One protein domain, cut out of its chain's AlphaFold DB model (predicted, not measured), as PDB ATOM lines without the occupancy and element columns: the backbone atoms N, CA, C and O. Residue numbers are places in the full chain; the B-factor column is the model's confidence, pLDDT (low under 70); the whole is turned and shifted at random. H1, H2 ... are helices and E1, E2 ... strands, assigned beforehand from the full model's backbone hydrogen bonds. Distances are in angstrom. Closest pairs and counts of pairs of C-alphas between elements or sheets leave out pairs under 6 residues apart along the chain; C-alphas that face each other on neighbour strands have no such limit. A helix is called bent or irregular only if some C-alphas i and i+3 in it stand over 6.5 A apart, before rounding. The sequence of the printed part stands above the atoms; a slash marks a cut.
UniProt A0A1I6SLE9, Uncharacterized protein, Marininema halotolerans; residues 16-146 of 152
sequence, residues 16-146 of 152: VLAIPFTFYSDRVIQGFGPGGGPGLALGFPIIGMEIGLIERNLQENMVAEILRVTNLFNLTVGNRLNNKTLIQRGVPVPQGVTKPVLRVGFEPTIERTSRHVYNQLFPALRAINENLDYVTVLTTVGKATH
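This is residues 16 to 146 of the 152 residues of an uncharacterized protein of Marininema halotolerans (UniProt A0A1I6SLE9). A long hairpin of two bent strands, E1 and E2, makes the spine of one strongly twisted sheet, which curls round the helix H2. The second helix, H1, runs along the spine over E1 and E2 and crosses H2 steeply, while the short strands E3 and E4 extend the sheet beside E1. The printed part has 131 residues with two named helices and six named strands, in the order E1 E2 H1 E3 E4 H2 E5 E6; the class is mixed, helices and strands. The sheet is mixed, in the order E4 E3 E1 E2 E5 E6. The whole is compact, with a radius of gyration of the C-alphas of 15.9 A, yet its outline is a rod, spanning 54 by 23 by 21 A.

Begin with E1, residues 16 to 30, which bends by 80 degrees at residue 24. It forms a hairpin with its antiparallel neighbour E2, residues 40 to 55; look for N 19 and O 51, 2.8 A apart, within hydrogen-bond range. H1, residues 62 to 81, is on the sheet at a height of 8.5 A, over E1 and E2; on the local plane it runs along the strands, at 8 degrees to E1. Its closest C-alphas to E1 are those of Ile 66 and Ile 19, 6.9 A apart. E3, residues 85 to 88, is parallel to E1, with N 86 and O 26 at 2.8 A. The edge strand E4, residues 101 to 104, is parallel to E3, with N 102 and O 85 at 2.9 A. H2, residues 110 to 127, is on one face of the sheet, giving two layers, a helix layer and a sheet layer. With residues 117 to 125 alone it touches H1, opposite ways at a steep tilt of 53 degrees; the closest C-alphas are those of Val 117 and Val 77, 6.7 A apart. E5, residues 132 to 139, is antiparallel to E2, with N 136 and O 50 at 2.8 A. The closest C-alphas of H2 and E5 are those of Ser 114 and Val 137, 5.5 A apart. E6, residues 143 to 146, is the other edge strand and forms a hairpin with E5, with N 146 and O 135 at 2.8 A. In H1, 13 of 16 O i to N i+4 pairs are within hydrogen-bond range, and in H2 12 of 14.

Find C-alpha 16 at (284.264, 105.964, 49.562); from there E1 runs 34.4 A to C-alpha 30. E2 returns over 41.2 A from C-alpha 40 at (249.982, 111.467, 63.691), bending by 53 degrees at residue 45. H1, 25.8 A long, is irregular, with C-alphas 76 and 79 at 7.6 A; H2, 26.1 A long, is only just irregular, with C-alphas 120 and 123 at 6.7 A. E3 measures 10.0 A, E4 9.5 A, E5 21.5 A and E6 10.2 A, ending at C-alpha 146 at (271.519, 112.477, 50.893).

The C-alphas of Gly 35 and Glu 60, the two farthest apart, are 54.6 A apart. The printed part has no cut. The link from E3 to E4, residues 89 to 100, is long. The mean pLDDT of the printed part is 88.8; look for values under 70 at residues 31 to 40 and 56 to 60.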
ATOM      1  N   VAL A  16     285.116 105.455  48.489       83.88
ATOM      2  CA  VAL A  16     284.264 105.964  49.562       83.88
ATOM      3  C   VAL A  16     284.459 105.110  50.803       83.88
ATOM      4  O   VAL A  16     284.211 103.905  50.758       83.88
ATOM      5  N   LEU A  17     284.880 105.737  51.900       88.31
ATOM      6  CA  LEU A  17     284.903 105.113  53.218       88.31
ATOM      7  C   LEU A  17     283.524 105.271  53.860       88.31
ATOM      8  O   LEU A  17     283.093 106.386  54.158       88.31
ATOM      9  N   ALA A  18     282.822 104.154  54.051       91.81
ATOM     10  CA  ALA A  18     281.514 104.117  54.697       91.81
ATOM     11  C   ALA A  18     281.662 103.784  56.187       91.81
ATOM     12  O   ALA A  18     282.144 102.710  56.549       91.81
ATOM     13  N   ILE A  19     281.224 104.699  57.050       93.50
ATOM     14  CA  ILE A  19     281.301 104.565  58.506       93.50
ATOM     15  C   ILE A  19     279.884 104.372  59.059       93.50
ATOM     16  O   ILE A  19     279.087 105.319  59.023       93.50
ATOM     17  N   PRO A  20     279.539 103.170  59.554       95.69
ATOM     18  CA  PRO A  20     278.230 102.898  60.129       95.69
ATOM     19  C   PRO A  20     278.146 103.332  61.598       95.69
ATOM     20  O   PRO A  20     279.085 103.182  62.376       95.69
ATOM     21  N   PHE A  21     276.966 103.798  61.998       95.38
ATOM     22  CA  PHE A  21     276.619 104.183  63.362       95.38
ATOM     23  C   PHE A  21     275.348 103.463  63.796       95.38
ATOM     24  O   PHE A  21     274.290 103.615  63.179       95.38
ATOM     25  N   THR A  22     275.432 102.719  64.899       92.56
ATOM     26  CA  THR A  22     274.245 102.194  65.576       92.56
ATOM     27  C   THR A  22     273.449 103.353  66.157       92.56
ATOM     28  O   THR A  22     273.987 104.208  66.862       92.56
ATOM     29  N   PHE A  23     272.158 103.394  65.850       93.12
ATOM     30  CA  PHE A  23     271.324 104.545  66.151       93.12
ATOM     31  C   PHE A  23     269.908 104.085  66.455       93.12
ATOM     32  O   PHE A  23     269.398 103.253  65.725       93.12
ATOM     33  N   TYR A  24     269.247 104.601  67.490       94.75
ATOM     34  CA  TYR A  24     267.878 104.183  67.793       94.75
ATOM     35  C   TYR A  24     266.982 105.354  68.174       94.75
ATOM     36  O   TYR A  24     266.923 105.759  69.334       94.75
ATOM     37  N   SER A  25     266.216 105.866  67.212       95.00
ATOM     38  CA  SER A  25     265.310 106.998  67.448       95.00
ATOM     39  C   SER A  25     263.960 106.805  66.791       95.00
ATOM     40  O   SER A  25     263.863 106.438  65.621       95.00
ATOM     41  N   ASP A  26     262.915 107.087  67.558       93.94
ATOM     42  CA  ASP A  26     261.547 107.049  67.052       93.94
ATOM     43  C   ASP A  26     261.254 108.344  66.308       93.94
ATOM     44  O   ASP A  26     261.943 109.356  66.476       93.94
ATOM     45  N   ARG A  27     260.221 108.326  65.472       91.69
ATOM     46  CA  ARG A  27     259.880 109.462  64.620       91.69
ATOM     47  C   ARG A  27     258.381 109.627  64.580       91.69
ATOM     48  O   ARG A  27     257.674 108.650  64.377       91.69
ATOM     49  N   VAL A  28     257.907 110.853  64.731       90.06
ATOM     50  CA  VAL A  28     256.492 111.177  64.544       90.06
ATOM     51  C   VAL A  28     256.317 111.786  63.165       90.06
ATOM     52  O   VAL A  28     256.845 112.867  62.897       90.06
ATOM     53  N   ILE A  29     255.602 111.077  62.296       84.81
ATOM     54  CA  ILE A  29     255.351 111.484  60.911       84.81
ATOM     55  C   ILE A  29     253.887 111.912  60.794       84.81
ATOM     56  O   ILE A  29     252.992 111.250  61.322       84.81
ATOM     57  N   GLN A  30     253.655 113.045  60.132       78.31
ATOM     58  CA  GLN A  30     252.311 113.549  59.868       78.31
ATOM     59  C   GLN A  30     251.763 112.879  58.602       78.31
ATOM     60  O   GLN A  30     252.502 112.664  57.648       78.31
ATOM     61  N   GLY A  31     250.476 112.535  58.577       67.88
ATOM     62  CA  GLY A  31     249.839 111.931  57.398       67.88
ATOM     63  C   GLY A  31     249.910 110.401  57.337       67.88
ATOM     64  O   GLY A  31     249.315 109.807  56.446       67.88
ATOM     65  N   PHE A  32     250.566 109.758  58.303       58.41
ATOM     66  CA  PHE A  32     250.380 108.338  58.593       58.41
ATOM     67  C   PHE A  32     249.496 108.254  59.836       58.41
ATOM     68  O   PHE A  32     249.954 108.542  60.930       58.41
ATOM     69  N   GLY A  33     248.218 107.925  59.684       54.84
ATOM     70  CA  GLY A  33     247.322 107.596  60.795       54.84
ATOM     71  C   GLY A  33     246.777 106.175  60.627       54.84
ATOM     72  O   GLY A  33     246.637 105.724  59.484       54.84
ATOM     73  N   PRO A  34     246.453 105.450  61.714       46.59
ATOM     74  CA  PRO A  34     245.699 104.207  61.595       46.59
ATOM     75  C   PRO A  34     244.355 104.525  60.918       46.59
ATOM     76  O   PRO A  34     243.542 105.260  61.470       46.59
ATOM     77  N   GLY A  35     244.167 104.038  59.686       52.22
ATOM     78  CA  GLY A  35     242.973 104.299  58.868       52.22
ATOM     79  C   GLY A  35     243.178 105.159  57.611       52.22
ATOM     80  O   GLY A  35     242.197 105.481  56.953       52.22
ATOM     81  N   GLY A  36     244.412 105.539  57.251       46.53
ATOM     82  CA  GLY A  36     244.692 106.220  55.971       46.53
ATOM     83  C   GLY A  36     244.254 107.691  55.890       46.53
ATOM     84  O   GLY A  36     244.351 108.299  54.828       46.53
ATOM     85  N   GLY A  37     243.794 108.274  57.002       48.50
ATOM     86  CA  GLY A  37     243.515 109.705  57.133       48.50
ATOM     87  C   GLY A  37     244.722 110.516  57.635       48.50
ATOM     88  O   GLY A  37     245.717 109.932  58.083       48.50
ATOM     89  N   PRO A  38     244.645 111.862  57.612       54.62
ATOM     90  CA  PRO A  38     245.683 112.743  58.143       54.62
ATOM     91  C   PRO A  38     245.762 112.616  59.673       54.62
ATOM     92  O   PRO A  38     245.120 113.352  60.416       54.62
ATOM     93  N   GLY A  39     246.538 111.640  60.143       62.56
ATOM     94  CA  GLY A  39     246.827 111.396  61.554       62.56
ATOM     95  C   GLY A  39     248.308 111.581  61.886       62.56
ATOM     96  O   GLY A  39     249.152 111.742  61.001       62.56
ATOM     97  N   LEU A  40     248.616 111.565  63.181       66.19
ATOM     98  CA  LEU A  40     249.982 111.467  63.691       66.19
ATOM     99  C   LEU A  40     250.257 110.005  64.032       66.19
ATOM    100  O   LEU A  40     249.552 109.442  64.870       66.19
ATOM    101  N   ALA A  41     251.295 109.412  63.450       73.38
ATOM    102  CA  ALA A  41     251.764 108.093  63.861       73.38
ATOM    103  C   ALA A  41     253.260 108.087  64.127       73.38
ATOM    104  O   ALA A  41     254.041 108.895  63.611       73.38
ATOM    105  N   LEU A  42     253.647 107.105  64.936       79.06
ATOM    106  CA  LEU A  42     255.022 106.662  65.020       79.06
ATOM    107  C   LEU A  42     255.393 106.035  63.673       79.06
ATOM    108  O   LEU A  42     254.860 104.998  63.283       79.06
ATOM    109  N   GLY A  43     256.286 106.696  62.945       83.19
ATOM    110  CA  GLY A  43     256.935 106.107  61.786       83.19
ATOM    111  C   GLY A  43     257.926 105.029  62.216       83.19
ATOM    112  O   GLY A  43     258.322 104.947  63.381       83.19
ATOM    113  N   PHE A  44     258.389 104.230  61.254       89.44
ATOM    114  CA  PHE A  44     259.415 103.222  61.516       89.44
ATOM    115  C   PHE A  44     260.664 103.858  62.151       89.44
ATOM    116  O   PHE A  44     261.132 104.892  61.650       89.44
ATOM    117  N   PRO A  45     261.208 103.284  63.237       92.88
ATOM    118  CA  PRO A  45     262.325 103.882  63.954       92.88
ATOM    119  C   PRO A  45     263.574 103.932  63.073       92.88
ATOM    120  O   PRO A  45     263.783 103.073  62.213       92.88
ATOM    121  N   ILE A  46     264.415 104.942  63.295       95.94
ATOM    122  CA  ILE A  46     265.784 104.944  62.777       95.94
ATOM    123  C   ILE A  46     266.557 103.914  63.582       95.94
ATOM    124  O   ILE A  46     266.550 103.992  64.808       95.94
ATOM    125  N   ILE A  47     267.206 102.991  62.880       96.75
ATOM    126  CA  ILE A  47     268.011 101.903  63.457       96.75
ATOM    127  C   ILE A  47     269.508 102.044  63.140       96.75
ATOM    128  O   ILE A  47     270.341 101.306  63.664       96.75
ATOM    129  N   GLY A  48     269.863 102.995  62.275       96.69
ATOM    130  CA  GLY A  48     271.248 103.258  61.928       96.69
ATOM    131  C   GLY A  48     271.422 104.509  61.083       96.69
ATOM    132  O   GLY A  48     270.485 105.003  60.445       96.69
ATOM    133  N   MET A  49     272.652 105.006  61.078       97.62
ATOM    134  CA  MET A  49     273.123 106.016  60.140       97.62
ATOM    135  C   MET A  49     274.444 105.560  59.533       97.62
ATOM    136  O   MET A  49     275.188 104.815  60.159       97.62
ATOM    137  N   GLU A  50     274.741 106.008  58.325       97.19
ATOM    138  CA  GLU A  50     276.024 105.758  57.670       97.19
ATOM    139  C   GLU A  50     276.527 107.062  57.060       97.19
ATOM    140  O   GLU A  50     275.758 107.807  56.445       97.19
ATOM    141  N   ILE A  51     277.812 107.341  57.249       95.81
ATOM    142  CA  ILE A  51     278.501 108.495  56.672       95.81
ATOM    143  C   ILE A  51     279.487 107.976  55.633       95.81
ATOM    144  O   ILE A  51     280.334 107.152  55.962       95.81
ATOM    145  N   GLY A  52     279.383 108.466  54.399       93.62
ATOM    146  CA  GLY A  52     280.350 108.198  53.338       93.62
ATOM    147  C   GLY A  52     281.329 109.357  53.186       93.62
ATOM    148  O   GLY A  52     280.897 110.491  52.970       93.62
ATOM    149  N   LEU A  53     282.630 109.086  53.263       91.25
ATOM    150  CA  LEU A  53     283.700 110.059  53.027       91.25
ATOM    151  C   LEU A  53     284.391 109.780  51.695       91.25
ATOM    152  O   LEU A  53     284.646 108.630  51.355       91.25
ATOM    153  N   ILE A  54     284.701 110.833  50.943       88.31
ATOM    154  CA  ILE A  54     285.506 110.754  49.725       88.31
ATOM    155  C   ILE A  54     286.966 110.594  50.135       88.31
ATOM    156  O   ILE A  54     287.598 111.569  50.547       88.31
ATOM    157  N   GLU A  55     287.517 109.403  49.938       77.44
ATOM    158  CA  GLU A  55     288.894 109.103  50.296       77.44
ATOM    159  C   GLU A  55     289.776 108.919  49.059       77.44
ATOM    160  O   GLU A  55     289.392 108.314  48.050       77.44
ATOM    161  N   ARG A  56     290.976 109.504  49.130       66.19
ATOM    162  CA  ARG A  56     291.949 109.506  48.029       66.19
ATOM    163  C   ARG A  56     293.079 108.498  48.232       66.19
ATOM    164  O   ARG A  56     293.777 108.224  47.260       66.19
ATOM    165  N   ASN A  57     293.271 107.956  49.442       64.75
ATOM    166  CA  ASN A  57     294.319 106.972  49.711       64.75
ATOM    167  C   ASN A  57     294.057 106.146  50.992       64.75
ATOM    168  O   ASN A  57     294.408 106.575  52.082       64.75
ATOM    169  N   LEU A  58     293.493 104.943  50.850       64.88
ATOM    170  CA  LEU A  58     292.994 104.094  51.952       64.88
ATOM    171  C   LEU A  58     294.065 103.403  52.827       64.88
ATOM    172  O   LEU A  58     293.739 102.505  53.602       64.88
ATOM    173  N   GLN A  59     295.352 103.718  52.670       66.38
ATOM    174  CA  GLN A  59     296.420 102.841  53.174       66.38
ATOM    175  C   GLN A  59     297.071 103.287  54.487       66.38
ATOM    176  O   GLN A  59     297.695 102.458  55.147       66.38
ATOM    177  N   GLU A  60     296.882 104.533  54.934       66.44
ATOM    178  CA  GLU A  60     297.495 105.027  56.173       66.44
ATOM    179  C   GLU A  60     296.476 105.776  57.044       66.44
ATOM    180  O   GLU A  60     295.783 106.671  56.580       66.44
ATOM    181  N   ASN A  61     296.407 105.430  58.336       75.94
ATOM    182  CA  ASN A  61     295.605 106.105  59.375       75.94
ATOM    183  C   ASN A  61     294.068 105.978  59.318       75.94
ATOM    184  O   ASN A  61     293.397 106.638  60.114       75.94
ATOM    185  N   MET A  62     293.508 105.064  58.518       82.88
ATOM    186  CA  MET A  62     292.053 104.829  58.420       82.88
ATOM    187  C   MET A  62     291.356 104.686  59.790       82.88
ATOM    188  O   MET A  62     290.297 105.258  60.025       82.88
ATOM    189  N   VAL A  63     291.960 103.967  60.745       85.12
ATOM    190  CA  VAL A  63     291.382 103.807  62.095       85.12
ATOM    191  C   VAL A  63     291.286 105.148  62.831       85.12
ATOM    192  O   VAL A  63     290.265 105.447  63.447       85.12
ATOM    193  N   ALA A  64     292.333 105.974  62.762       85.50
ATOM    194  CA  ALA A  64     292.344 107.284  63.405       85.50
ATOM    195  C   ALA A  64     291.331 108.239  62.754       85.50
ATOM    196  O   ALA A  64     290.690 109.023  63.459       85.50
ATOM    197  N   GLU A  65     291.151 108.146  61.437       85.44
ATOM    198  CA  GLU A  65     290.142 108.900  60.692       85.44
ATOM    199  C   GLU A  65     288.722 108.499  61.103       85.44
ATOM    200  O   GLU A  65     287.931 109.358  61.502       85.44
ATOM    201  N   ILE A  66     288.429 107.195  61.151       90.56
ATOM    202  CA  ILE A  66     287.139 106.673  61.623       90.56
ATOM    203  C   ILE A  66     286.832 107.178  63.037       90.56
ATOM    204  O   ILE A  66     285.717 107.637  63.296       90.56
ATOM    205  N   LEU A  67     287.805 107.142  63.954       92.00
ATOM    206  CA  LEU A  67     287.622 107.630  65.325       92.00
ATOM    207  C   LEU A  67     287.363 109.141  65.368       92.00
ATOM    208  O   LEU A  67     286.477 109.597  66.096       92.00
ATOM    209  N   ARG A  68     288.096 109.926  64.574       91.44
ATOM    210  CA  ARG A  68     287.917 111.382  64.493       91.44
ATOM    211  C   ARG A  68     286.527 111.738  63.972       91.44
ATOM    212  O   ARG A  68     285.838 112.558  64.579       91.44
ATOM    213  N   VAL A  69     286.097 111.091  62.894       92.75
ATOM    214  CA  VAL A  69     284.784 111.313  62.279       92.75
ATOM    215  C   VAL A  69     283.664 110.831  63.191       92.75
ATOM    216  O   VAL A  69     282.655 111.518  63.330       92.75
ATOM    217  N   THR A  70     283.866 109.720  63.899       94.88
ATOM    218  CA  THR A  70     282.927 109.226  64.914       94.88
ATOM    219  C   THR A  70     282.738 110.229  66.047       94.88
ATOM    220  O   THR A  70     281.604 110.556  66.407       94.88
ATOM    221  N   ASN A  71     283.831 110.773  66.584       95.50
ATOM    222  CA  ASN A  71     283.768 111.793  67.629       95.50
ATOM    223  C   ASN A  71     283.045 113.048  67.138       95.50
ATOM    224  O   ASN A  71     282.151 113.557  67.816       95.50
ATOM    225  N   LEU A  72     283.377 113.510  65.931       95.69
ATOM    226  CA  LEU A  72     282.735 114.673  65.336       95.69
ATOM    227  C   LEU A  72     281.238 114.441  65.097       95.69
ATOM    228  O   LEU A  72     280.424 115.314  65.406       95.69
ATOM    229  N   PHE A  73     280.860 113.260  64.605       96.50
ATOM    230  CA  PHE A  73     279.467 112.866  64.432       96.50
ATOM    231  C   PHE A  73     278.708 112.918  65.754       96.50
ATOM    232  O   PHE A  73     277.660 113.562  65.831       96.50
ATOM    233  N   ASN A  74     279.246 112.294  66.803       96.44
ATOM    234  CA  ASN A  74     278.607 112.239  68.115       96.44
ATOM    235  C   ASN A  74     278.414 113.632  68.723       96.44
ATOM    236  O   ASN A  74     277.329 113.924  69.228       96.44
ATOM    237  N   LEU A  75     279.426 114.501  68.621       95.94
ATOM    238  CA  LEU A  75     279.365 115.882  69.110       95.94
ATOM    239  C   LEU A  75     278.357 116.738  68.337       95.94
ATOM    240  O   LEU A  75     277.632 117.530  68.934       95.94
ATOM    241  N   THR A  76     278.300 116.576  67.016       94.75
ATOM    242  CA  THR A  76     277.489 117.441  66.148       94.75
ATOM    243  C   THR A  76     276.024 117.007  66.117       94.75
ATOM    244  O   THR A  76     275.112 117.835  66.141       94.75
ATOM    245  N   VAL A  77     275.780 115.698  66.042       95.44
ATOM    246  CA  VAL A  77     274.462 115.135  65.723       95.44
ATOM    247  C   VAL A  77     274.122 113.948  66.617       95.44
ATOM    248  O   VAL A  77     273.028 113.913  67.187       95.44
ATOM    249  N   GLY A  78     275.040 112.985  66.732       93.88
ATOM    250  CA  GLY A  78     274.781 111.660  67.290       93.88
ATOM    251  C   GLY A  78     274.158 111.716  68.681       93.88
ATOM    252  O   GLY A  78     273.037 111.252  68.873       93.88
ATOM    253  N   ASN A  79     274.815 112.392  69.626       95.19
ATOM    254  CA  ASN A  79     274.360 112.464  71.018       95.19
ATOM    255  C   ASN A  79     273.027 113.203  71.184       95.19
ATOM    256  O   ASN A  79     272.270 112.938  72.119       95.19
ATOM    257  N   ARG A  80     272.725 114.143  70.284       95.62
ATOM    258  CA  ARG A  80     271.491 114.928  70.347       95.62
ATOM    259  C   ARG A  80     270.303 114.140  69.824       95.62
ATOM    260  O   ARG A  80     269.226 114.207  70.412       95.62
ATOM    261  N   LEU A  81     270.484 113.466  68.693       96.12
ATOM    262  CA  LEU A  81     269.401 112.800  67.986       96.12
ATOM    263  C   LEU A  81     269.164 111.367  68.489       96.12
ATOM    264  O   LEU A  81     268.038 110.892  68.348       96.12
ATOM    265  N   ASN A  82     270.179 110.679  69.028       97.12
ATOM    266  CA  ASN A  82     270.099 109.263  69.403       97.12
ATOM    267  C   ASN A  82     269.268 109.047  70.674       97.12
ATOM    268  O   ASN A  82     269.300 109.862  71.598       97.12
ATOM    269  N   ASN A  83     268.548 107.927  70.733       96.50
ATOM    270  CA  ASN A  83     267.667 107.563  71.842       96.50
ATOM    271  C   ASN A  83     266.620 108.647  72.165       96.50
ATOM    272  O   ASN A  83     266.339 108.950  73.328       96.50
ATOM    273  N   LYS A  84     266.059 109.264  71.119       96.75
ATOM    274  CA  LYS A  84     264.997 110.276  71.214       96.75
ATOM    275  C   LYS A  84     263.795 109.892  70.365       96.75
ATOM    276  O   LYS A  84     263.914 109.138  69.402       96.75
ATOM    277  N   THR A  85     262.654 110.491  70.676       96.62
ATOM    278  CA  THR A  85     261.529 110.580  69.744       96.62
ATOM    279  C   THR A  85     261.601 111.920  69.029       96.62
ATOM    280  O   THR A  85     261.422 112.975  69.641       96.62
ATOM    281  N   LEU A  86     261.896 111.888  67.732       96.44
ATOM    282  CA  LEU A  86     261.986 113.076  66.892       96.44
ATOM    283  C   LEU A  86     260.578 113.529  66.508       96.44
ATOM    284  O   LEU A  86     259.819 112.768  65.908       96.44
ATOM    285  N   ILE A  87     260.236 114.771  66.845       95.06
ATOM    286  CA  ILE A  87     258.925 115.362  66.558       95.06
ATOM    287  C   ILE A  87     259.131 116.765  66.001       95.06
ATOM    288  O   ILE A  87     259.876 117.561  66.573       95.06
ATOM    289  N   GLN A  88     258.452 117.105  64.909       95.38
ATOM    290  CA  GLN A  88     258.490 118.467  64.380       95.38
ATOM    291  C   GLN A  88     257.935 119.471  65.408       95.38
ATOM    292  O   GLN A  88     257.002 119.185  66.167       95.38
ATOM    293  N   ARG A  89     258.531 120.664  65.480       94.69
ATOM    294  CA  ARG A  89     258.006 121.775  66.293       94.69
ATOM    295  C   ARG A  89     256.563 122.097  65.888       94.69
ATOM    296  O   ARG A  89     256.249 122.122  64.706       94.69
ATOM    297  N   GLY A  90     255.705 122.330  66.880       91.12
ATOM    298  CA  GLY A  90     254.276 122.599  66.680       91.12
ATOM    299  C   GLY A  90     253.384 121.354  66.583       91.12
ATOM    300  O   GLY A  90     252.174 121.479  66.710       91.12
ATOM    301  N   VAL A  91     253.948 120.152  66.432       90.44
ATOM    302  CA  VAL A  91     253.153 118.912  66.331       90.44
ATOM    303  C   VAL A  91     252.788 118.373  67.722       90.44
ATOM    304  O   VAL A  91     253.647 118.334  68.601       90.44
ATOM    305  N   PRO A  92     251.559 117.929  67.997       89.88
ATOM    306  CA  PRO A  92     251.248 117.242  69.251       89.88
ATOM    307  C   PRO A  92     252.128 116.002  69.483       89.88
ATOM    308  O   PRO A  92     252.545 115.334  68.540       89.88
ATOM    309  N   VAL A  93     252.440 115.690  70.744       89.75
ATOM    310  CA  VAL A  93     253.120 114.426  71.072       89.75
ATOM    311  C   VAL A  93     252.059 113.322  71.062       89.75
ATOM    312  O   VAL A  93     251.093 113.443  71.816       89.75
ATOM    313  N   PRO A  94     252.181 112.280  70.221       86.06
ATOM    314  CA  PRO A  94     251.219 111.187  70.224       86.06
ATOM    315  C   PRO A  94     251.322 110.375  71.520       86.06
ATOM    316  O   PRO A  94     252.357 110.362  72.192       86.06
ATOM    317  N   GLN A  95     250.247 109.669  71.866       83.44
ATOM    318  CA  GLN A  95     250.278 108.703  72.962       83.44
ATOM    319  C   GLN A  95     251.233 107.541  72.628       83.44
ATOM    320  O   GLN A  95     251.445 107.219  71.459       83.44
ATOM    321  N   GLY A  96     251.824 106.918  73.650       81.31
ATOM    322  CA  GLY A  96     252.732 105.774  73.478       81.31
ATOM    323  C   GLY A  96     254.195 106.130  73.188       81.31
ATOM    324  O   GLY A  96     255.005 105.236  72.956       81.31
ATOM    325  N   VAL A  97     254.567 107.413  73.228       87.69
ATOM    326  CA  VAL A  97     255.975 107.833  73.188       87.69
ATOM    327  C   VAL A  97     256.673 107.440  74.493       87.69
ATOM    328  O   VAL A  97     256.311 107.926  75.560       87.69
ATOM    329  N   THR A  98     257.686 106.575  74.403       88.88
ATOM    330  CA  THR A  98     258.444 106.064  75.562       88.88
ATOM    331  C   THR A  98     259.809 106.727  75.742       88.88
ATOM    332  O   THR A  98     260.357 106.717  76.843       88.88
ATOM    333  N   LYS A  99     260.372 107.324  74.684       93.69
ATOM    334  CA  LYS A  99     261.674 108.002  74.728       93.69
ATOM    335  C   LYS A  99     261.527 109.506  74.978       93.69
ATOM    336  O   LYS A  99     260.483 110.090  74.684       93.69
ATOM    337  N   PRO A 100     262.595 110.184  75.441       96.56
ATOM    338  CA  PRO A 100     262.597 111.637  75.547       96.56
ATOM    339  C   PRO A 100     262.310 112.307  74.198       96.56
ATOM    340  O   PRO A 100     262.930 111.990  73.178       96.56
ATOM    341  N   VAL A 101     261.393 113.271  74.204       96.31
ATOM    342  CA  VAL A 101     260.993 114.006  73.001       96.31
ATOM    343  C   VAL A 101     262.061 115.025  72.618       96.31
ATOM    344  O   VAL A 101     262.453 115.868  73.424       96.31
ATOM    345  N   LEU A 102     262.472 115.005  71.350       97.38
ATOM    346  CA  LEU A 102     263.274 116.057  70.743       97.38
ATOM    347  C   LEU A 102     262.470 116.789  69.670       97.38
ATOM    348  O   LEU A 102     262.077 116.222  68.650       97.38
ATOM    349  N   ARG A 103     262.288 118.094  69.886       96.62
ATOM    350  CA  ARG A 103     261.616 118.992  68.946       96.62
ATOM    351  C   ARG A 103     262.564 119.458  67.844       96.62
ATOM    352  O   ARG A 103     263.436 120.295  68.086       96.62
ATOM    353  N   VAL A 104     262.362 118.961  66.629       96.75
ATOM    354  CA  VAL A 104     263.161 119.306  65.446       96.75
ATOM    355  C   VAL A 104     262.462 120.346  64.563       96.75
ATOM    356  O   VAL A 104     261.239 120.456  64.543       96.75
ATOM    357  N   GLY A 105     263.246 121.151  63.841       96.12
ATOM    358  CA  GLY A 105     262.740 122.193  62.932       96.12
ATOM    359  C   GLY A 105     262.299 121.680  61.557       96.12
ATOM    360  O   GLY A 105     262.066 122.474  60.657       96.12
ATOM    361  N   PHE A 106     262.230 120.363  61.380       94.69
ATOM    362  CA  PHE A 106     261.863 119.691  60.140       94.69
ATOM    363  C   PHE A 106     260.940 118.513  60.461       94.69
ATOM    364  O   PHE A 106     260.911 118.028  61.590       94.69
ATOM    365  N   GLU A 107     260.185 118.042  59.476       94.25
ATOM    366  CA  GLU A 107     259.433 116.793  59.617       94.25
ATOM    367  C   GLU A 107     260.399 115.602  59.599       94.25
ATOM    368  O   GLU A 107     261.171 115.495  58.642       94.25
ATOM    369  N   PRO A 108     260.380 114.709  60.603       94.88
ATOM    370  CA  PRO A 108     261.384 113.663  60.772       94.88
ATOM    371  C   PRO A 108     261.180 112.482  59.800       94.88
ATOM    372  O   PRO A 108     261.166 111.320  60.197       94.88
ATOM    373  N   THR A 109     261.046 112.735  58.499       94.00
ATOM    374  CA  THR A 109     261.148 111.687  57.469       94.00
ATOM    375  C   THR A 109     262.610 111.250  57.308       94.00
ATOM    376  O   THR A 109     263.523 111.943  57.768       94.00
ATOM    377  N   ILE A 110     262.872 110.094  56.686       94.75
ATOM    378  CA  ILE A 110     264.255 109.601  56.537       94.75
ATOM    379  C   ILE A 110     265.073 110.505  55.606       94.75
ATOM    380  O   ILE A 110     266.238 110.770  55.880       94.75
ATOM    381  N   GLU A 111     264.445 111.059  54.572       95.38
ATOM    382  CA  GLU A 111     265.035 111.966  53.583       95.38
ATOM    383  C   GLU A 111     265.374 113.325  54.197       95.38
ATOM    384  O   GLU A 111     266.436 113.897  53.947       95.38
ATOM    385  N   ARG A 112     264.461 113.869  55.012       96.56
ATOM    386  CA  ARG A 112     264.694 115.146  55.697       96.56
ATOM    387  C   ARG A 112     265.713 114.993  56.816       96.56
ATOM    388  O   ARG A 112     266.529 115.892  57.006       96.56
ATOM    389  N   THR A 113     265.718 113.848  57.501       97.19
ATOM    390  CA  THR A 113     266.726 113.539  58.518       97.19
ATOM    391  C   THR A 113     268.109 113.398  57.889       97.19
ATOM    392  O   THR A 113     269.026 114.077  58.338       97.19
ATOM    393  N   SER A 114     268.276 112.609  56.821       97.81
ATOM    394  CA  SER A 114     269.584 112.444  56.166       97.81
ATOM    395  C   SER A 114     270.128 113.771  55.636       97.81
ATOM    396  O   SER A 114     271.295 114.090  55.859       97.81
ATOM    397  N   ARG A 115     269.267 114.608  55.043       97.62
ATOM    398  CA  ARG A 115     269.619 115.976  54.637       97.62
ATOM    399  C   ARG A 115     270.028 116.856  55.818       97.62
ATOM    400  O   ARG A 115     271.015 117.578  55.724       97.62
ATOM    401  N   HIS A 116     269.276 116.823  56.920       97.12
ATOM    402  CA  HIS A 116     269.606 117.600  58.114       97.12
ATOM    403  C   HIS A 116     270.981 117.209  58.662       97.12
ATOM    404  O   HIS A 116     271.815 118.082  58.886       97.12
ATOM    405  N   VAL A 117     271.232 115.907  58.815       97.38
ATOM    406  CA  VAL A 117     272.509 115.381  59.307       97.38
ATOM    407  C   VAL A 117     273.653 115.756  58.365       97.38
ATOM    408  O   VAL A 117     274.665 116.274  58.832       97.38
ATOM    409  N   TYR A 118     273.473 115.611  57.049       97.44
ATOM    410  CA  TYR A 118     274.458 116.052  56.058       97.44
ATOM    411  C   TYR A 118     274.806 117.535  56.223       97.44
ATOM    412  O   TYR A 118     275.977 117.889  56.317       97.44
ATOM    413  N   ASN A 119     273.800 118.408  56.322       96.81
ATOM    414  CA  ASN A 119     274.011 119.852  56.443       96.81
ATOM    415  C   ASN A 119     274.724 120.256  57.741       96.81
ATOM    416  O   ASN A 119     275.394 121.286  57.764       96.81
ATOM    417  N   GLN A 120     274.574 119.477  58.815       96.75
ATOM    418  CA  GLN A 120     275.295 119.705  60.069       96.75
ATOM    419  C   GLN A 120     276.745 119.209  59.987       96.75
ATOM    420  O   GLN A 120     277.658 119.897  60.435       96.75
ATOM    421  N   LEU A 121     276.970 118.038  59.387       95.88
ATOM    422  CA  LEU A 121     278.293 117.415  59.325       95.88
ATOM    423  C   LEU A 121     279.195 118.006  58.248       95.88
ATOM    424  O   LEU A 121     280.397 118.096  58.459       95.88
ATOM    425  N   PHE A 122     278.642 118.419  57.108       95.12
ATOM    426  CA  PHE A 122     279.413 118.944  55.983       95.12
ATOM    427  C   PHE A 122     280.387 120.070  56.380       95.12
ATOM    428  O   PHE A 122     281.581 119.932  56.104       95.12
ATOM    429  N   PRO A 123     279.952 121.165  57.041       95.38
ATOM    430  CA  PRO A 123     280.883 122.214  57.455       95.38
ATOM    431  C   PRO A 123     281.888 121.727  58.508       95.38
ATOM    432  O   PRO A 123     283.042 122.148  58.478       95.38
ATOM    433  N   ALA A 124     281.473 120.828  59.406       94.00
ATOM    434  CA  ALA A 124     282.317 120.303  60.473       94.00
ATOM    435  C   ALA A 124     283.447 119.411  59.927       94.00
ATOM    436  O   ALA A 124     284.601 119.567  60.315       94.00
ATOM    437  N   LEU A 125     283.130 118.518  58.987       92.19
ATOM    438  CA  LEU A 125     284.097 117.649  58.314       92.19
ATOM    439  C   LEU A 125     285.040 118.458  57.425       92.19
ATOM    440  O   LEU A 125     286.253 118.268  57.471       92.19
ATOM    441  N   ARG A 126     284.513 119.459  56.712       91.56
ATOM    442  CA  ARG A 126     285.345 120.365  55.912       91.56
ATOM    443  C   ARG A 126     286.379 121.110  56.764       91.56
ATOM    444  O   ARG A 126     287.485 121.343  56.287       91.56
ATOM    445  N   ALA A 127     286.044 121.470  58.005       91.31
ATOM    446  CA  ALA A 127     286.964 122.154  58.919       91.31
ATOM    447  C   ALA A 127     288.162 121.286  59.348       91.31
ATOM    448  O   ALA A 127     289.195 121.828  59.730       91.31
ATOM    449  N   ILE A 128     288.042 119.958  59.251       89.06
ATOM    450  CA  ILE A 128     289.123 119.002  59.525       89.06
ATOM    451  C   ILE A 128     289.689 118.366  58.242       89.06
ATOM    452  O   ILE A 128     290.365 117.348  58.316       89.06
ATOM    453  N   ASN A 129     289.454 118.997  57.084       88.25
ATOM    454  CA  ASN A 129     289.876 118.555  55.747       88.25
ATOM    455  C   ASN A 129     289.282 117.219  55.267       88.25
ATOM    456  O   ASN A 129     289.774 116.656  54.290       88.25
ATOM    457  N   GLU A 130     288.183 116.765  55.873       88.88
ATOM    458  CA  GLU A 130     287.458 115.578  55.424       88.88
ATOM    459  C   GLU A 130     286.367 115.947  54.412       88.88
ATOM    460  O   GLU A 130     285.642 116.939  54.559       88.88
ATOM    461  N   ASN A 131     286.223 115.131  53.369       89.62
ATOM    462  CA  ASN A 131     285.258 115.368  52.298       89.62
ATOM    463  C   ASN A 131     284.037 114.463  52.463       89.62
ATOM    464  O   ASN A 131     284.077 113.286  52.125       89.62
ATOM    465  N   LEU A 132     282.925 115.023  52.934       92.69
ATOM    466  CA  LEU A 132     281.665 114.292  53.054       92.69
ATOM    467  C   LEU A 132     281.032 114.028  51.675       92.69
ATOM    468  O   LEU A 132     280.597 114.970  51.003       92.69
ATOM    469  N   ASP A 133     280.911 112.756  51.290       93.38
ATOM    470  CA  ASP A 133     280.186 112.326  50.089       93.38
ATOM    471  C   ASP A 133     278.678 112.285  50.358       93.38
ATOM    472  O   ASP A 133     277.893 113.022  49.754       93.38
ATOM    473  N   TYR A 134     278.265 111.455  51.319       95.81
ATOM    474  CA  TYR A 134     276.856 111.221  51.609       95.81
ATOM    475  C   TYR A 134     276.574 110.940  53.083       95.81
ATOM    476  O   TYR A 134     277.448 110.563  53.859       95.81
ATOM    477  N   VAL A 135     275.297 111.068  53.440       97.81
ATOM    478  CA  VAL A 135     274.728 110.543  54.684       97.81
ATOM    479  C   VAL A 135     273.532 109.663  54.354       97.81
ATOM    480  O   VAL A 135     272.622 110.093  53.644       97.81
ATOM    481  N   THR A 136     273.498 108.458  54.911       98.12
ATOM    482  CA  THR A 136     272.367 107.532  54.823       98.12
ATOM    483  C   THR A 136     271.703 107.383  56.185       98.12
ATOM    484  O   THR A 136     272.374 107.217  57.199       98.12
ATOM    485  N   VAL A 137     270.373 107.420  56.210       98.00
ATOM    486  CA  VAL A 137     269.553 107.108  57.388       98.00
ATOM    487  C   VAL A 137     268.776 105.829  57.105       98.00
ATOM    488  O   VAL A 137     268.113 105.729  56.072       98.00
ATOM    489  N   LEU A 138     268.860 104.865  58.022       97.31
ATOM    490  CA  LEU A 138     268.266 103.536  57.900       97.31
ATOM    491  C   LEU A 138     267.124 103.348  58.903       97.31
ATOM    492  O   LEU A 138     267.237 103.705  60.075       97.31
ATOM    493  N   THR A 139     266.044 102.729  58.442       94.75
ATOM    494  CA  THR A 139     264.911 102.250  59.248       94.75
ATOM    495  C   THR A 139     264.691 100.764  58.994       94.75
ATOM    496  O   THR A 139     265.321 100.185  58.112       94.75
ATOM    497  N   THR A 140     263.760 100.144  59.716       89.00
ATOM    498  CA  THR A 140     263.408  98.726  59.530       89.00
ATOM    499  C   THR A 140     262.795  98.397  58.166       89.00
ATOM    500  O   THR A 140     262.781  97.233  57.787       89.00
ATOM    501  N   VAL A 141     262.282  99.389  57.430       90.31
ATOM    502  CA  VAL A 141     261.581  99.174  56.146       90.31
ATOM    503  C   VAL A 141     262.272  99.814  54.946       90.31
ATOM    504  O   VAL A 141     261.830  99.641  53.816       90.31
ATOM    505  N   GLY A 142     263.332 100.589  55.165       92.56
ATOM    506  CA  GLY A 142     263.975 101.321  54.083       92.56
ATOM    507  C   GLY A 142     265.054 102.283  54.551       92.56
ATOM    508  O   GLY A 142     265.260 102.497  55.750       92.56
ATOM    509  N   LYS A 143     265.738 102.883  53.579       96.44
ATOM    510  CA  LYS A 143     266.815 103.849  53.794       96.44
ATOM    511  C   LYS A 143     266.680 105.040  52.861       96.44
ATOM    512  O   LYS A 143     266.158 104.901  51.759       96.44
ATOM    513  N   ALA A 144     267.201 106.184  53.286       96.88
ATOM    514  CA  ALA A 144     267.344 107.358  52.435       96.88
ATOM    515  C   ALA A 144     268.755 107.920  52.537       96.88
ATOM    516  O   ALA A 144     269.280 108.112  53.636       96.88
ATOM    517  N   THR A 145     269.331 108.236  51.383       97.19
ATOM    518  CA  THR A 145     270.679 108.787  51.259       97.19
ATOM    519  C   THR A 145     270.600 110.210  50.730       97.19
ATOM    520  O   THR A 145     269.928 110.477  49.735       97.19
ATOM    521  N   HIS A 146     271.292 111.130  51.393       97.38
ATOM    522  CA  HIS A 146     271.519 112.477  50.893       97.38
ATOM    523  C   HIS A 146     272.987 112.630  50.495       97.38
ATOM    524  O   HIS A 146     273.874 112.421  51.319       97.38
TER     525      HIS A 146